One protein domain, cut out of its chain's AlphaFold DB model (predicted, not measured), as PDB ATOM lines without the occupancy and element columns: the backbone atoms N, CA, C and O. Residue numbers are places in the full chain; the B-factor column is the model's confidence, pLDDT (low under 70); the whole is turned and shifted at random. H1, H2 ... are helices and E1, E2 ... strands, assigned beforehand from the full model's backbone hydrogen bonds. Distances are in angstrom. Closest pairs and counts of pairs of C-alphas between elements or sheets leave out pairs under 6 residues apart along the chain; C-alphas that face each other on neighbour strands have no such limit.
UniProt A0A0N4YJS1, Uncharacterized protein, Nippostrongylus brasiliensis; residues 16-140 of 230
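AT A GLANCE: This is residues 16 to 140 of the 230 residues of an uncharacterized protein of Nippostrongylus brasiliensis (UniProt A0A0N4YJS1). A long, narrow ribbon of two antiparallel strands, E1 and E3, is widened by the short strand E2 on the other edge of E3. Helix H2 packs over E3 and E2 of this sheet, only just slantwise to the strands, while H3 stands at the end of the ribbon where E1 begins and E3 ends, with the small helix H1 near it. A long loop, residues 44 to 76, leaves the other end of E1 and swings back to E2. The printed part has 125 residues, with three named helices and three named strands in the order H1 E1 E2 H2 E3 H3, a mixed class with under half of the residues in named elements; the sheet's order is E1 E3 E2, all antiparallel. It is only just compact, close to loose, with a radius of gyration of the C-alphas of 16.4 A, and only just elongated, with spans of 48 by 31 by 26 A.

IN THESE COORDINATES: H1 is residues 16 to 21, 9.6 A long, and begins at C-alpha 16 (423.780, 225.673, 225.623). E1 is residues 34 to 43, 27.7 A long. E2, residues 77 to 81, measures 11.7 A. H2, residues 89 to 102, is 20.4 A long. E3, residues 111 to 120, is 28.6 A long and begins at C-alpha 111 (399.875, 237.757, 249.479). H3, residues 123 to 139, is 24.6 A long and ends at C-alpha 139 (419.053, 232.405, 218.448).

HOW THE PARTS SIT: H1 and H3 are close but not clearly touching; their closest C-alphas, of Leu 16 and Val 132, are 6.8 A apart, and their lines are about perpendicular at 89 degrees. E1 and E3 are antiparallel at 160 degrees, with N 35 and O 119 at 2.8 A and N 43 and O 111 at 2.8 A. E2 and E3 are antiparallel at 155 degrees, with N 77 and O 118 at 2.9 A. The sheet is strongly twisted, only just, with C-alphas up to 4.5 A off its best plane. H2 is on it, two layers with the helix on one face, at a height over the sheet of 9.2 A. H2 lies over E3 and E2, only just slantwise at 30.3 degrees to E2 on the local plane; the closest C-alphas of H2 and E3, those of Leu 99 and Gln 111, are 7.4 A apart. H3 only grazes the sheet with residues 125 to 129, and H2 and H3 are apart. In H2 and H3 every O i to N i+4 pair is within hydrogen-bond range; in H1, 1 of 2 is.

THE WHOLE: The two C-alphas farthest apart, of Glu 106 and Ala 124, are 49.5 A apart. The printed part has no cut. The links H1 to E1 and E1 to E2 are long, with 12 and 33 residues. The mean pLDDT of the printed part is 72.1; it is under 70 at residues 42 to 71, 74, 103 to 111 and 136 to 140.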
ATOM      1  N   LEU A  16     425.036 224.989 225.936       75.31
ATOM      2  CA  LEU A  16     423.780 225.673 225.623       75.31
ATOM      3  C   LEU A  16     422.573 224.844 226.080       75.31
ATOM      4  O   LEU A  16     421.707 225.365 226.780       75.31
ATOM      5  N   ASN A  17     422.569 223.544 225.778       78.44
ATOM      6  CA  ASN A  17     421.468 222.639 226.127       78.44
ATOM      7  C   ASN A  17     421.355 222.387 227.638       78.44
ATOM      8  O   ASN A  17     420.287 222.014 228.126       78.44
ATOM      9  N   ALA A  18     422.431 222.571 228.402       79.56
ATOM     10  CA  ALA A  18     422.400 222.364 229.848       79.56
ATOM     11  C   ALA A  18     421.458 223.348 230.569       79.56
ATOM     12  O   ALA A  18     420.832 222.973 231.556       79.56
ATOM     13  N   PHE A  19     421.305 224.579 230.063       73.06
ATOM     14  CA  PHE A  19     420.405 225.576 230.661       73.06
ATOM     15  C   PHE A  19     418.921 225.226 230.508       73.06
ATOM     16  O   PHE A  19     418.108 225.677 231.313       73.06
ATOM     17  N   ASP A  20     418.576 224.426 229.499       73.06
ATOM     18  CA  ASP A  20     417.193 224.026 229.231       73.06
ATOM     19  C   ASP A  20     416.814 222.719 229.931       73.06
ATOM     20  O   ASP A  20     415.650 222.510 230.270       73.06
ATOM     21  N   ASN A  21     417.794 221.845 230.177       78.06
ATOM     22  CA  ASN A  21     417.553 220.505 230.711       78.06
ATOM     23  C   ASN A  21     417.778 220.389 232.222       78.06
ATOM     24  O   ASN A  21     417.264 219.457 232.849       78.06
ATOM     25  N   GLU A  22     418.546 221.299 232.823       80.25
ATOM     26  CA  GLU A  22     418.877 221.237 234.243       80.25
ATOM     27  C   GLU A  22     418.038 222.217 235.084       80.25
ATOM     28  O   GLU A  22     417.829 223.366 234.692       80.25
ATOM     29  N   PRO A  23     417.545 221.790 236.265       78.62
ATOM     30  CA  PRO A  23     416.934 222.707 237.216       78.62
ATOM     31  C   PRO A  23     418.028 223.549 237.882       78.62
ATOM     32  O   PRO A  23     418.928 223.005 238.525       78.62
ATOM     33  N   GLY A  24     417.923 224.870 237.769       83.00
ATOM     34  CA  GLY A  24     418.935 225.798 238.280       83.00
ATOM     35  C   GLY A  24     419.956 226.224 237.227       83.00
ATOM     36  O   GLY A  24     419.818 225.959 236.033       83.00
ATOM     37  N   LEU A  25     421.021 226.879 237.690       84.62
ATOM     38  CA  LEU A  25     422.208 227.080 236.867       84.62
ATOM     39  C   LEU A  25     422.851 225.721 236.528       84.62
ATOM     40  O   LEU A  25     422.842 224.821 237.382       84.62
ATOM     41  N   PRO A  26     423.441 225.566 235.327       84.56
ATOM     42  CA  PRO A  26     424.053 224.312 234.913       84.56
ATOM     43  C   PRO A  26     425.109 223.796 235.891       84.56
ATOM     44  O   PRO A  26     425.911 224.561 236.427       84.56
ATOM     45  N   LYS A  27     425.168 222.478 236.072       86.50
ATOM     46  CA  LYS A  27     426.085 221.766 236.974       86.50
ATOM     47  C   LYS A  27     427.556 221.982 236.648       86.50
ATOM     48  O   LYS A  27     428.383 221.857 237.549       86.50
ATOM     49  N   PHE A  28     427.884 222.305 235.397       84.81
ATOM     50  CA  PHE A  28     429.258 222.630 235.021       84.81
ATOM     51  C   PHE A  28     429.734 223.950 235.645       84.81
ATOM     52  O   PHE A  28     430.939 224.173 235.710       84.81
ATOM     53  N   ILE A  29     428.825 224.825 236.107       85.06
ATOM     54  CA  ILE A  29     429.179 225.987 236.925       85.06
ATOM     55  C   ILE A  29     429.392 225.477 238.354       85.06
ATOM     56  O   ILE A  29     428.438 225.024 238.993       85.06
ATOM     57  N   PRO A  30     430.623 225.542 238.898       87.44
ATOM     58  CA  PRO A  30     430.879 225.085 240.253       87.44
ATOM     59  C   PRO A  30     429.974 225.799 241.256       87.44
ATOM     60  O   PRO A  30     429.933 227.027 241.300       87.44
ATOM     61  N   ARG A  31     429.294 225.035 242.119       88.19
ATOM     62  CA  ARG A  31     428.346 225.587 243.104       88.19
ATOM     63  C   ARG A  31     428.989 226.566 244.088       88.19
ATOM     64  O   ARG A  31     428.309 227.450 244.577       88.19
ATOM     65  N   LYS A  32     430.307 226.488 244.302       90.19
ATOM     66  CA  LYS A  32     431.081 227.491 245.063       90.19
ATOM     67  C   LYS A  32     431.048 228.905 244.457       90.19
ATOM     68  O   LYS A  32     431.417 229.853 245.135       90.19
ATOM     69  N   PHE A  33     430.651 229.036 243.192       89.12
ATOM     70  CA  PHE A  33     430.517 230.306 242.480       89.12
ATOM     71  C   PHE A  33     429.060 230.750 242.338       89.12
ATOM     72  O   PHE A  33     428.794 231.744 241.663       89.12
ATOM     73  N   VAL A  34     428.129 230.014 242.951       88.50
ATOM     74  CA  VAL A  34     426.694 230.281 242.930       88.50
ATOM     75  C   VAL A  34     426.221 230.520 244.357       88.50
ATOM     76  O   VAL A  34     426.466 229.713 245.250       88.50
ATOM     77  N   GLU A  35     425.513 231.617 244.564       91.00
ATOM     78  CA  GLU A  35     424.826 231.930 245.808       91.00
ATOM     79  C   GLU A  35     423.332 231.670 245.638       91.00
ATOM     80  O   GLU A  35     422.742 232.004 244.609       91.00
ATOM     81  N   GLN A  36     422.721 231.058 246.650       88.50
ATOM     82  CA  GLN A  36     421.274 230.907 246.719       88.50
ATOM     83  C   GLN A  36     420.698 232.007 247.601       88.50
ATOM     84  O   GLN A  36     421.090 232.154 248.757       88.50
ATOM     85  N   LEU A  37     419.760 232.767 247.046       85.25
ATOM     86  CA  LEU A  37     419.098 233.866 247.736       85.25
ATOM     87  C   LEU A  37     417.601 233.570 247.792       85.25
ATOM     88  O   LEU A  37     416.962 233.367 246.761       85.25
ATOM     89  N   GLU A  38     417.039 233.548 248.998       83.19
ATOM     90  CA  GLU A  38     415.596 233.458 249.207       83.19
ATOM     91  C   GLU A  38     415.065 234.820 249.650       83.19
ATOM     92  O   GLU A  38     415.599 235.444 250.568       83.19
ATOM     93  N   PHE A  39     413.993 235.284 249.013       78.81
ATOM     94  CA  PHE A  39     413.314 236.501 249.435       78.81
ATOM     95  C   PHE A  39     411.803 236.401 249.298       78.81
ATOM     96  O   PHE A  39     411.259 235.704 248.445       78.81
ATOM     97  N   ALA A  40     411.119 237.128 250.172       77.12
ATOM     98  CA  ALA A  40     409.676 237.252 250.164       77.12
ATOM     99  C   ALA A  40     409.275 238.514 249.394       77.12
ATOM    100  O   ALA A  40     409.723 239.616 249.699       77.12
ATOM    101  N   VAL A  41     408.414 238.336 248.401       73.69
ATOM    102  CA  VAL A  41     407.745 239.405 247.669       73.69
ATOM    103  C   VAL A  41     406.353 239.553 248.244       73.69
ATOM    104  O   VAL A  41     405.567 238.609 248.191       73.69
ATOM    105  N   GLU A  42     406.039 240.730 248.769       69.19
ATOM    106  CA  GLU A  42     404.692 241.078 249.211       69.19
ATOM    107  C   GLU A  42     403.888 241.695 248.061       69.19
ATOM    108  O   GLU A  42     404.381 242.545 247.317       69.19
ATOM    109  N   TRP A  43     402.642 241.250 247.908       67.38
ATOM    110  CA  TRP A  43     401.733 241.646 246.841       67.38
ATOM    111  C   TRP A  43     400.540 242.335 247.490       67.38
ATOM    112  O   TRP A  43     399.712 241.693 248.144       67.38
ATOM    113  N   ALA A  44     400.436 243.643 247.283       55.00
ATOM    114  CA  ALA A  44     399.234 244.398 247.589       55.00
ATOM    115  C   ALA A  44     398.332 244.388 246.348       55.00
ATOM    116  O   ALA A  44     398.404 245.270 245.492       55.00
ATOM    117  N   ALA A  45     397.500 243.355 246.219       49.44
ATOM    118  CA  ALA A  45     396.334 243.460 245.356       49.44
ATOM    119  C   ALA A  45     395.367 244.424 246.059       49.44
ATOM    120  O   ALA A  45     394.905 244.108 247.150       49.44
ATOM    121  N   ASP A  46     395.094 245.577 245.445       44.56
ATOM    122  CA  ASP A  46     394.013 246.513 245.814       44.56
ATOM    123  C   ASP A  46     394.348 247.762 246.661       44.56
ATOM    124  O   ASP A  46     393.447 248.393 247.218       44.56
ATOM    125  N   GLU A  47     395.597 248.242 246.696       43.72
ATOM    126  CA  GLU A  47     395.794 249.650 247.087       43.72
ATOM    127  C   GLU A  47     395.403 250.577 245.926       43.72
ATOM    128  O   GLU A  47     396.214 250.947 245.078       43.72
ATOM    129  N   SER A  48     394.126 250.968 245.910       45.28
ATOM    130  CA  SER A  48     393.553 251.984 245.011       45.28
ATOM    131  C   SER A  48     394.261 253.351 245.071       45.28
ATOM    132  O   SER A  48     394.118 254.149 244.140       45.28
ATOM    133  N   ASP A  49     395.094 253.583 246.091       41.09
ATOM    134  CA  ASP A  49     395.911 254.790 246.255       41.09
ATOM    135  C   ASP A  49     397.364 254.644 245.759       41.09
ATOM    136  O   ASP A  49     398.037 255.654 245.518       41.09
ATOM    137  N   VAL A  50     397.845 253.422 245.487       43.34
ATOM    138  CA  VAL A  50     399.117 253.220 244.777       43.34
ATOM    139  C   VAL A  50     398.820 253.277 243.289       43.34
ATOM    140  O   VAL A  50     398.486 252.300 242.623       43.34
ATOM    141  N   ARG A  51     398.882 254.506 242.778       36.09
ATOM    142  CA  ARG A  51     398.700 254.872 241.374       36.09
ATOM    143  C   ARG A  51     399.269 253.805 240.423       36.09
ATOM    144  O   ARG A  51     400.471 253.718 240.219       36.09
ATOM    145  N   GLN A  52     398.340 253.139 239.735       34.75
ATOM    146  CA  GLN A  52     398.506 252.462 238.444       34.75
ATOM    147  C   GLN A  52     399.208 251.096 238.446       34.75
ATOM    148  O   GLN A  52     400.243 250.912 237.809       34.75
ATOM    149  N   PHE A  53     398.513 250.066 238.930       34.94
ATOM    150  CA  PHE A  53     398.635 248.752 238.296       34.94
ATOM    151  C   PHE A  53     397.852 248.761 236.984       34.94
ATOM    152  O   PHE A  53     396.659 248.470 236.926       34.94
ATOM    153  N   LYS A  54     398.526 249.143 235.898       34.69
ATOM    154  CA  LYS A  54     398.041 248.868 234.548       34.69
ATOM    155  C   LYS A  54     398.744 247.610 234.062       34.69
ATOM    156  O   LYS A  54     399.919 247.656 233.706       34.69
ATOM    157  N   VAL A  55     398.019 246.495 234.022       33.06
ATOM    158  CA  VAL A  55     398.465 245.292 233.311       33.06
ATOM    159  C   VAL A  55     398.381 245.583 231.812       33.06
ATOM    160  O   VAL A  55     397.420 245.267 231.125       33.06
ATOM    161  N   THR A  56     399.393 246.271 231.309       35.56
ATOM    162  CA  THR A  56     399.745 246.318 229.893       35.56
ATOM    163  C   THR A  56     401.147 245.743 229.830       35.56
ATOM    164  O   THR A  56     402.055 246.346 230.392       35.56
ATOM    165  N   SER A  57     401.283 244.536 229.271       33.91
ATOM    166  CA  SER A  57     402.545 243.785 229.165       33.91
ATOM    167  C   SER A  57     403.376 243.720 230.469       33.91
ATOM    168  O   SER A  57     404.403 244.378 230.594       33.91
ATOM    169  N   GLY A  58     402.924 242.916 231.440       36.56
ATOM    170  CA  GLY A  58     403.797 242.154 232.354       36.56
ATOM    171  C   GLY A  58     404.805 242.886 233.256       36.56
ATOM    172  O   GLY A  58     405.906 242.374 233.426       36.56
ATOM    173  N   ARG A  59     404.474 244.035 233.861       38.22
ATOM    174  CA  ARG A  59     405.338 244.676 234.876       38.22
ATOM    175  C   ARG A  59     404.903 244.296 236.298       38.22
ATOM    176  O   ARG A  59     403.758 244.552 236.665       38.22
ATOM    177  N   LEU A  60     405.809 243.705 237.083       47.47
ATOM    178  CA  LEU A  60     405.622 243.398 238.508       47.47
ATOM    179  C   LEU A  60     406.421 244.410 239.336       47.47
ATOM    180  O   LEU A  60     407.637 244.475 239.204       47.47
ATOM    181  N   ILE A  61     405.747 245.194 240.177       46.62
ATOM    182  CA  ILE A  61     406.411 246.100 241.121       46.62
ATOM    183  C   ILE A  61     406.535 245.348 242.443       46.62
ATOM    184  O   ILE A  61     405.526 244.985 243.042       46.62
ATOM    185  N   VAL A  62     407.769 245.089 242.865       53.88
ATOM    186  CA  VAL A  62     408.098 244.330 244.073       53.88
ATOM    187  C   VAL A  62     408.791 245.259 245.056       53.88
ATOM    188  O   VAL A  62     409.746 245.935 244.683       53.88
ATOM    189  N   ALA A  63     408.336 245.283 246.310       54.59
ATOM    190  CA  ALA A  63     409.142 245.835 247.390       54.59
ATOM    191  C   ALA A  63     410.323 244.886 247.626       54.59
ATOM    192  O   ALA A  63     410.137 243.735 248.019       54.59
ATOM    193  N   VAL A  64     411.527 245.354 247.323       55.56
ATOM    194  CA  VAL A  64     412.748 244.561 247.459       55.56
ATOM    195  C   VAL A  64     413.383 244.893 248.804       55.56
ATOM    196  O   VAL A  64     413.566 246.079 249.097       55.56
ATOM    197  N   PRO A  65     413.754 243.893 249.615       61.19
ATOM    198  CA  PRO A  65     414.544 244.136 250.810       61.19
ATOM    199  C   PRO A  65     415.847 244.880 250.488       61.19
ATOM    200  O   PRO A  65     416.497 244.606 249.482       61.19
ATOM    201  N   SER A  66     416.276 245.789 251.363       63.72
ATOM    202  CA  SER A  66     417.469 246.624 251.145       63.72
ATOM    203  C   SER A  66     418.781 245.838 251.005       63.72
ATOM    204  O   SER A  66     419.739 246.362 250.444       63.72
ATOM    205  N   PHE A  67     418.829 244.593 251.494       63.78
ATOM    206  CA  PHE A  67     419.983 243.699 251.359       63.78
ATOM    207  C   PHE A  67     420.113 243.068 249.963       63.78
ATOM    208  O   PHE A  67     421.187 242.599 249.604       63.78
ATOM    209  N   LEU A  68     419.050 243.084 249.157       61.50
ATOM    210  CA  LEU A  68     419.071 242.681 247.753       61.50
ATOM    211  C   LEU A  68     419.330 243.927 246.900       61.50
ATOM    212  O   LEU A  68     418.418 244.484 246.290       61.50
ATOM    213  N   ASN A  69     420.573 244.412 246.913       58.22
ATOM    214  CA  ASN A  69     420.978 245.569 246.120       58.22
ATOM    215  C   ASN A  69     422.170 245.214 245.204       58.22
ATOM    216  O   ASN A  69     423.290 245.107 245.704       58.22
ATOM    217  N   PRO A  70     421.950 245.035 243.887       65.00
ATOM    218  CA  PRO A  70     420.677 245.201 243.186       65.00
ATOM    219  C   PRO A  70     419.689 244.036 243.434       65.00
ATOM    220  O   PRO A  70     420.104 242.916 243.749       65.00
ATOM    221  N   PRO A  71     418.375 244.288 243.273       67.44
ATOM    222  CA  PRO A  71     417.327 243.321 243.592       67.44
ATOM    223  C   PRO A  71     417.441 241.982 242.877       67.44
ATOM    224  O   PRO A  71     417.435 240.918 243.485       67.44
ATOM    225  N   LEU A  72     417.544 242.067 241.560       73.06
ATOM    226  CA  LEU A  72     417.590 240.964 240.625       73.06
ATOM    227  C   LEU A  72     418.501 241.405 239.491       73.06
ATOM    228  O   LEU A  72     418.339 242.503 238.953       73.06
ATOM    229  N   GLU A  73     419.460 240.559 239.147       75.56
ATOM    230  CA  GLU A  73     420.411 240.805 238.077       75.56
ATOM    231  C   GLU A  73     420.120 239.942 236.854       75.56
ATOM    232  O   GLU A  73     419.531 238.861 236.913       75.56
ATOM    233  N   PHE A  74     420.582 240.426 235.703       69.62
ATOM    234  CA  PHE A  74     420.616 239.616 234.497       69.62
ATOM    235  C   PHE A  74     421.589 238.446 234.686       69.62
ATOM    236  O   PHE A  74     422.792 238.660 234.860       69.62
ATOM    237  N   GLY A  75     421.063 237.224 234.605       76.19
ATOM    238  CA  GLY A  75     421.796 235.994 234.908       76.19
ATOM    239  C   GLY A  75     421.285 235.257 236.145       76.19
ATOM    240  O   GLY A  75     421.651 234.098 236.319       76.19
ATOM    241  N   ASP A  76     420.412 235.876 236.948       84.31
ATOM    242  CA  ASP A  76     419.732 235.178 238.040       84.31
ATOM    243  C   ASP A  76     418.809 234.083 237.478       84.31
ATOM    244  O   ASP A  76     418.047 234.304 236.524       84.31
ATOM    245  N   TYR A  77     418.866 232.902 238.092       84.25
ATOM    246  CA  TYR A  77     418.000 231.771 237.778       84.25
ATOM    247  C   TYR A  77     416.941 231.616 238.868       84.25
ATOM    248  O   TYR A  77     417.276 231.509 240.044       84.25
ATOM    249  N   VAL A  78     415.660 231.559 238.496       86.94
ATOM    250  CA  VAL A  78     414.573 231.332 239.465       86.94
ATOM    251  C   VAL A  78     414.396 229.835 239.689       86.94
ATOM    252  O   VAL A  78     413.895 229.133 238.816       86.94
ATOM    253  N   VAL A  79     414.782 229.352 240.869       88.06
ATOM    254  CA  VAL A  79     414.718 227.928 241.218       88.06
ATOM    255  C   VAL A  79     413.310 227.535 241.647       88.06
ATOM    256  O   VAL A  79     412.780 226.521 241.191       88.06
ATOM    257  N   SER A  80     412.687 228.312 242.535       90.44
ATOM    258  CA  SER A  80     411.351 227.994 243.042       90.44
ATOM    259  C   SER A  80     410.553 229.224 243.468       90.44
ATOM    260  O   SER A  80     411.109 230.276 243.786       90.44
ATOM    261  N   VAL A  81     409.226 229.076 243.468       89.25
ATOM    262  CA  VAL A  81     408.272 230.053 244.006       89.25
ATOM    263  C   VAL A  81     407.330 229.333 244.966       89.25
ATOM    264  O   VAL A  81     406.674 228.376 244.573       89.25
ATOM    265  N   ASN A  82     407.247 229.777 246.222       89.50
ATOM    266  CA  ASN A  82     406.468 229.132 247.289       89.50
ATOM    267  C   ASN A  82     406.748 227.624 247.404       89.50
ATOM    268  O   ASN A  82     405.824 226.820 247.523       89.50
ATOM    269  N   SER A  83     408.030 227.252 247.332       89.44
ATOM    270  CA  SER A  83     408.515 225.863 247.336       89.44
ATOM    271  C   SER A  83     408.159 225.033 246.093       89.44
ATOM    272  O   SER A  83     408.525 223.863 246.025       89.44
ATOM    273  N   GLU A  84     407.493 225.608 245.087       91.00
ATOM    274  CA  GLU A  84     407.265 224.959 243.795       91.00
ATOM    275  C   GLU A  84     408.469 225.208 242.880       91.00
ATOM    276  O   GLU A  84     408.782 226.355 242.566       91.00
ATOM    277  N   THR A  85     409.163 224.151 242.448       90.56
ATOM    278  CA  THR A  85     410.290 224.267 241.508       90.56
ATOM    279  C   THR A  85     409.810 224.751 240.144       90.56
ATOM    280  O   THR A  85     408.896 224.170 239.549       90.56
ATOM    281  N   MET A  86     410.454 225.798 239.636       88.06
ATOM    282  CA  MET A  86     410.156 226.377 238.333       88.06
ATOM    283  C   MET A  86     410.969 225.647 237.270       88.06
ATOM    284  O   MET A  86     412.190 225.740 237.236       88.06
ATOM    285  N   LYS A  87     410.283 224.902 236.402       83.00
ATOM    286  CA  LYS A  87     410.907 224.204 235.271       83.00
ATOM    287  C   LYS A  87     410.923 225.040 234.006       83.00
ATOM    288  O   LYS A  87     411.676 224.726 233.100       83.00
ATOM    289  N   SER A  88     410.029 226.026 233.919       78.62
ATOM    290  CA  SER A  88     409.841 226.809 232.710       78.62
ATOM    291  C   SER A  88     409.447 228.254 232.990       78.62
ATOM    292  O   SER A  88     408.780 228.557 233.985       78.62
ATOM    293  N   LYS A  89     409.812 229.161 232.075       73.44
ATOM    294  CA  LYS A  89     409.374 230.563 232.085       73.44
ATOM    295  C   LYS A  89     407.862 230.667 232.161       73.44
ATOM    296  O   LYS A  89     407.311 231.472 232.906       73.44
ATOM    297  N   MET A  90     407.193 229.828 231.373       75.25
ATOM    298  CA  MET A  90     405.742 229.768 231.310       75.25
ATOM    299  C   MET A  90     405.148 229.341 232.655       75.25
ATOM    300  O   MET A  90     404.186 229.954 233.111       75.25
ATOM    301  N   GLN A  91     405.745 228.345 233.318       81.56
ATOM    302  CA  GLN A  91     405.321 227.906 234.646       81.56
ATOM    303  C   GLN A  91     405.474 229.037 235.664       81.56
ATOM    304  O   GLN A  91     404.523 229.320 236.388       81.56
ATOM    305  N   LEU A  92     406.606 229.752 235.650       82.12
ATOM    306  CA  LEU A  92     406.820 230.919 236.506       82.12
ATOM    307  C   LEU A  92     405.714 231.962 236.315       82.12
ATOM    308  O   LEU A  92     405.073 232.362 237.285       82.12
ATOM    309  N   TYR A  93     405.423 232.359 235.073       77.06
ATOM    310  CA  TYR A  93     404.342 233.308 234.801       77.06
ATOM    311  C   TYR A  93     402.983 232.815 235.289       77.06
ATOM    312  O   TYR A  93     402.235 233.577 235.897       77.06
ATOM    313  N   GLN A  94     402.645 231.553 235.029       81.69
ATOM    314  CA  GLN A  94     401.368 230.987 235.447       81.69
ATOM    315  C   GLN A  94     401.248 230.926 236.969       81.69
ATOM    316  O   GLN A  94     400.185 231.238 237.500       81.69
ATOM    317  N   THR A  95     402.316 230.566 237.679       84.38
ATOM    318  CA  THR A  95     402.341 230.539 239.146       84.38
ATOM    319  C   THR A  95     402.196 231.946 239.716       84.38
ATOM    320  O   THR A  95     401.339 232.168 240.570       84.38
ATOM    321  N   LEU A  96     402.913 232.930 239.171       81.25
ATOM    322  CA  LEU A  96     402.770 234.340 239.547       81.25
ATOM    323  C   LEU A  96     401.344 234.868 239.284       81.25
ATOM    324  O   LEU A  96     400.754 235.520 240.144       81.25
ATOM    325  N   LEU A  97     400.740 234.534 238.138       79.69
ATOM    326  CA  LEU A  97     399.356 234.905 237.811       79.69
ATOM    327  C   LEU A  97     398.329 234.232 238.733       79.69
ATOM    328  O   LEU A  97     397.347 234.862 239.126       79.69
ATOM    329  N   LYS A  98     398.542 232.963 239.099       82.44
ATOM    330  CA  LYS A  98     397.703 232.239 240.069       82.44
ATOM    331  C   LYS A  98     397.787 232.862 241.461       82.44
ATOM    332  O   LYS A  98     396.777 232.919 242.154       82.44
ATOM    333  N   LEU A  99     398.964 233.329 241.873       78.94
ATOM    334  CA  LEU A  99     399.137 234.023 243.150       78.94
ATOM    335  C   LEU A  99     398.434 235.385 243.139       78.94
ATOM    336  O   LEU A  99     397.712 235.695 244.085       78.94
ATOM    337  N   ALA A 100     398.542 236.139 242.041       73.19
ATOM    338  CA  ALA A 100     397.822 237.402 241.877       73.19
ATOM    339  C   ALA A 100     396.295 237.232 241.919       73.19
ATOM    340  O   ALA A 100     395.597 238.016 242.559       73.19
ATOM    341  N   SER A 101     395.758 236.214 241.238       73.25
ATOM    342  CA  SER A 101     394.308 236.042 241.092       73.25
ATOM    343  C   SER A 101     393.606 235.568 242.368       73.25
ATOM    344  O   SER A 101     392.412 235.819 242.536       73.25
ATOM    345  N   ARG A 102     394.336 234.947 243.303       70.44
ATOM    346  CA  ARG A 102     393.807 234.529 244.615       70.44
ATOM    347  C   ARG A 102     393.455 235.704 245.533       70.44
ATOM    348  O   ARG A 102     392.618 235.538 246.412       70.44
ATOM    349  N   GLY A 103     394.037 236.886 245.318       61.31
ATOM    350  CA  GLY A 103     393.869 238.047 246.202       61.31
ATOM    351  C   GLY A 103     392.570 238.852 246.031       61.31
ATOM    352  O   GLY A 103     392.391 239.844 246.724       61.31
ATOM    353  N   SER A 104     391.667 238.484 245.114       53.28
ATOM    354  CA  SER A 104     390.715 239.459 244.553       53.28
ATOM    355  C   SER A 104     389.293 239.497 245.139       53.28
ATOM    356  O   SER A 104     388.500 240.276 244.610       53.28
ATOM    357  N   LYS A 105     388.890 238.688 246.136       56.09
ATOM    358  CA  LYS A 105     387.444 238.625 246.469       56.09
ATOM    359  C   LYS A 105     386.968 238.925 247.885       56.09
ATOM    360  O   LYS A 105     385.849 239.403 247.971       56.09
ATOM    361  N   GLU A 106     387.738 238.750 248.958       51.09
ATOM    362  CA  GLU A 106     387.116 238.925 250.294       51.09
ATOM    363  C   GLU A 106     388.052 239.309 251.445       51.09
ATOM    364  O   GLU A 106     387.588 239.685 252.519       51.09
ATOM    365  N   THR A 107     389.366 239.303 251.242       50.03
ATOM    366  CA  THR A 107     390.324 239.546 252.324       50.03
ATOM    367  C   THR A 107     391.472 240.409 251.832       50.03
ATOM    368  O   THR A 107     392.201 239.995 250.934       50.03
ATOM    369  N   LYS A 108     391.665 241.575 252.469       57.59
ATOM    370  CA  LYS A 108     392.856 242.444 252.370       57.59
ATOM    371  C   LYS A 108     394.101 241.759 252.956       57.59
ATOM    372  O   LYS A 108     394.777 242.301 253.824       57.59
ATOM    373  N   VAL A 109     394.349 240.513 252.575       58.59
ATOM    374  CA  VAL A 109     395.512 239.753 253.011       58.59
ATOM    375  C   VAL A 109     396.569 239.943 251.945       58.59
ATOM    376  O   VAL A 109     396.430 239.430 250.831       58.59
ATOM    377  N   THR A 110     397.612 240.687 252.306       63.00
ATOM    378  CA  THR A 110     398.853 240.790 251.544       63.00
ATOM    379  C   THR A 110     399.316 239.380 251.199       63.00
ATOM    380  O   THR A 110     399.565 238.564 252.088       63.00
ATOM    381  N   GLN A 111     399.367 239.056 249.908       69.94
ATOM    382  CA  GLN A 111     399.875 237.757 249.479       69.94
ATOM    383  C   GLN A 111     401.398 237.821 249.490       69.94
ATOM    384  O   GLN A 111     401.978 238.807 249.040       69.94
ATOM    385  N   ILE A 112     402.049 236.782 250.002       77.88
ATOM    386  CA  ILE A 112     403.508 236.702 250.052       77.88
ATOM    387  C   ILE A 112     403.953 235.577 249.119       77.88
ATOM    388  O   ILE A 112     403.518 234.436 249.268       77.88
ATOM    389  N   ALA A 113     404.813 235.896 248.154       82.44
ATOM    390  CA  ALA A 113     405.487 234.918 247.311       82.44
ATOM    391  C   ALA A 113     406.950 234.804 247.743       82.44
ATOM    392  O   ALA A 113     407.698 235.770 247.636       82.44
ATOM    393  N   ARG A 114     407.366 233.636 248.226       83.75
ATOM    394  CA  ARG A 114     408.772 233.336 248.510       83.75
ATOM    395  C   ARG A 114     409.437 232.874 247.228       83.75
ATOM    396  O   ARG A 114     408.980 231.903 246.636       83.75
ATOM    397  N   ILE A 115     410.466 233.578 246.785       85.75
ATOM    398  CA  ILE A 115     411.201 233.276 245.561       85.75
ATOM    399  C   ILE A 115     412.612 232.863 245.962       85.75
ATOM    400  O   ILE A 115     413.289 233.594 246.684       85.75
ATOM    401  N   LEU A 116     413.040 231.700 245.479       86.50
ATOM    402  CA  LEU A 116     414.411 231.221 245.592       86.50
ATOM    403  C   LEU A 116     415.114 231.428 244.253       86.50
ATOM    404  O   LEU A 116     414.637 230.939 243.223       86.50
ATOM    405  N   ILE A 117     416.250 232.118 244.275       89.38
ATOM    406  CA  ILE A 117     417.089 232.333 243.098       89.38
ATOM    407  C   ILE A 117     418.491 231.758 243.293       89.38
ATOM    408  O   ILE A 117     418.996 231.687 244.412       89.38
ATOM    409  N   GLU A 118     419.123 231.397 242.184       88.25
ATOM    410  CA  GLU A 118     420.553 231.125 242.078       88.25
ATOM    411  C   GLU A 118     421.232 232.272 241.333       88.25
ATOM    412  O   GLU A 118     420.846 232.607 240.210       88.25
ATOM    413  N   ARG A 119     422.254 232.860 241.957       88.94
ATOM    414  CA  ARG A 119     423.022 233.983 241.423       88.94
ATOM    415  C   ARG A 119     424.493 233.600 241.268       88.94
ATOM    416  O   ARG A 119     425.099 233.148 242.239       88.94
ATOM    417  N   PRO A 120     425.112 233.798 240.092       87.94
ATOM    418  CA  PRO A 120     426.557 233.677 239.968       87.94
ATOM    419  C   PRO A 120     427.243 234.845 240.695       87.94
ATOM    420  O   PRO A 120     426.910 236.002 240.454       87.94
ATOM    421  N   VAL A 121     428.207 234.548 241.564       89.75
ATOM    422  CA  VAL A 121     428.901 235.555 242.395       89.75
ATOM    423  C   VAL A 121     430.302 235.852 241.871       89.75
ATOM    424  O   VAL A 121     430.792 236.977 241.955       89.75
ATOM    425  N   GLU A 122     430.974 234.839 241.320       91.38
ATOM    426  CA  GLU A 122     432.334 235.008 240.820       91.38
ATOM    427  C   GLU A 122     432.325 235.723 239.456       91.38
ATOM    428  O   GLU A 122     431.555 235.331 238.573       91.38
ATOM    429  N   PRO A 123     433.205 236.718 239.215       88.69
ATOM    430  CA  PRO A 123     433.240 237.457 237.950       88.69
ATOM    431  C   PRO A 123     433.332 236.568 236.702       88.69
ATOM    432  O   PRO A 123     432.713 236.872 235.682       88.69
ATOM    433  N   ALA A 124     434.063 235.451 236.788       86.25
ATOM    434  CA  ALA A 124     434.167 234.476 235.707       86.25
ATOM    435  C   ALA A 124     432.822 233.782 235.427       86.25
ATOM    436  O   ALA A 124     432.395 233.715 234.273       86.25
ATOM    437  N   ALA A 125     432.122 233.332 236.473       86.62
ATOM    438  CA  ALA A 125     430.795 232.729 236.359       86.62
ATOM    439  C   ALA A 125     429.762 233.732 235.819       86.62
ATOM    440  O   ALA A 125     428.989 233.398 234.921       86.62
ATOM    441  N   VAL A 126     429.793 234.983 236.289       87.69
ATOM    442  CA  VAL A 126     428.917 236.063 235.803       87.69
ATOM    443  C   VAL A 126     429.146 236.328 234.314       87.69
ATOM    444  O   VAL A 126     428.192 236.368 233.535       87.69
ATOM    445  N   ALA A 127     430.403 236.499 233.893       86.94
ATOM    446  CA  ALA A 127     430.746 236.738 232.493       86.94
ATOM    447  C   ALA A 127     430.311 235.571 231.598       86.94
ATOM    448  O   ALA A 127     429.760 235.793 230.518       86.94
ATOM    449  N   PHE A 128     430.500 234.341 232.075       86.31
ATOM    450  CA  PHE A 128     430.092 233.135 231.370       86.31
ATOM    451  C   PHE A 128     428.570 233.058 231.189       86.31
ATOM    452  O   PHE A 128     428.096 232.946 230.058       86.31
ATOM    453  N   VAL A 129     427.793 233.188 232.272       85.19
ATOM    454  CA  VAL A 129     426.319 233.162 232.214       85.19
ATOM    455  C   VAL A 129     425.806 234.242 231.262       85.19
ATOM    456  O   VAL A 129     424.954 233.977 230.414       85.19
ATOM    457  N   ARG A 130     426.378 235.451 231.319       85.00
ATOM    458  CA  ARG A 130     426.035 236.537 230.391       85.00
ATOM    459  C   ARG A 130     426.349 236.186 228.940       85.00
ATOM    460  O   ARG A 130     425.524 236.465 228.073       85.00
ATOM    461  N   ALA A 131     427.504 235.585 228.667       83.75
ATOM    462  CA  ALA A 131     427.886 235.175 227.320       83.75
ATOM    463  C   ALA A 131     426.906 234.143 226.748       83.75
ATOM    464  O   ALA A 131     426.419 234.327 225.632       83.75
ATOM    465  N   VAL A 132     426.541 233.120 227.529       80.44
ATOM    466  CA  VAL A 132     425.565 232.108 227.097       80.44
ATOM    467  C   VAL A 132     424.200 232.737 226.831       80.44
ATOM    468  O   VAL A 132     423.599 232.505 225.782       80.44
ATOM    469  N   LEU A 133     423.734 233.620 227.714       76.81
ATOM    470  CA  LEU A 133     422.451 234.288 227.509       76.81
ATOM    471  C   LEU A 133     422.437 235.216 226.296       76.81
ATOM    472  O   LEU A 133     421.400 235.367 225.650       76.81
ATOM    473  N   LEU A 134     423.567 235.837 225.961       78.12
ATOM    474  CA  LEU A 134     423.698 236.627 224.740       78.12
ATOM    475  C   LEU A 134     423.646 235.753 223.482       78.12
ATOM    476  O   LEU A 134     423.072 236.184 222.484       78.12
ATOM    477  N   VAL A 135     424.207 234.541 223.520       75.06
ATOM    478  CA  VAL A 135     424.093 233.570 222.419       75.06
ATOM    479  C   VAL A 135     422.643 233.113 222.264       75.06
ATOM    480  O   VAL A 135     422.104 233.190 221.162       75.06
ATOM    481  N   ASN A 136     421.966 232.771 223.362       68.25
ATOM    482  CA  ASN A 136     420.550 232.395 223.327       68.25
ATOM    483  C   ASN A 136     419.665 233.529 222.796       68.25
ATOM    484  O   ASN A 136     418.805 233.287 221.954       68.25
ATOM    485  N   LYS A 137     419.921 234.786 223.186       67.88
ATOM    486  CA  LYS A 137     419.216 235.955 222.624       67.88
ATOM    487  C   LYS A 137     419.406 236.121 221.116       67.88
ATOM    488  O   LYS A 137     418.511 236.634 220.467       67.88
ATOM    489  N   LYS A 138     420.552 235.727 220.555       61.81
ATOM    490  CA  LYS A 138     420.772 235.779 219.098       61.81
ATOM    491  C   LYS A 138     420.011 234.678 218.357       61.81
ATOM    492  O   LYS A 138     419.647 234.882 217.203       61.81
ATOM    493  N   ASN A 139     419.780 233.543 219.014       58.25
ATOM    494  CA  ASN A 139     419.053 232.405 218.448       58.25
ATOM    495  C   ASN A 139     417.532 232.564 218.574       58.25
ATOM    496  O   ASN A 139     416.783 232.059 217.738       58.25
ATOM    497  N   VAL A 140     417.066 233.308 219.579       57.53
ATOM    498  CA  VAL A 140     415.680 233.769 219.659       57.53
ATOM    499  C   VAL A 140     415.537 234.968 218.728       57.53
ATOM    500  O   VAL A 140     415.861 236.096 219.087       57.53
TER     501      VAL A 140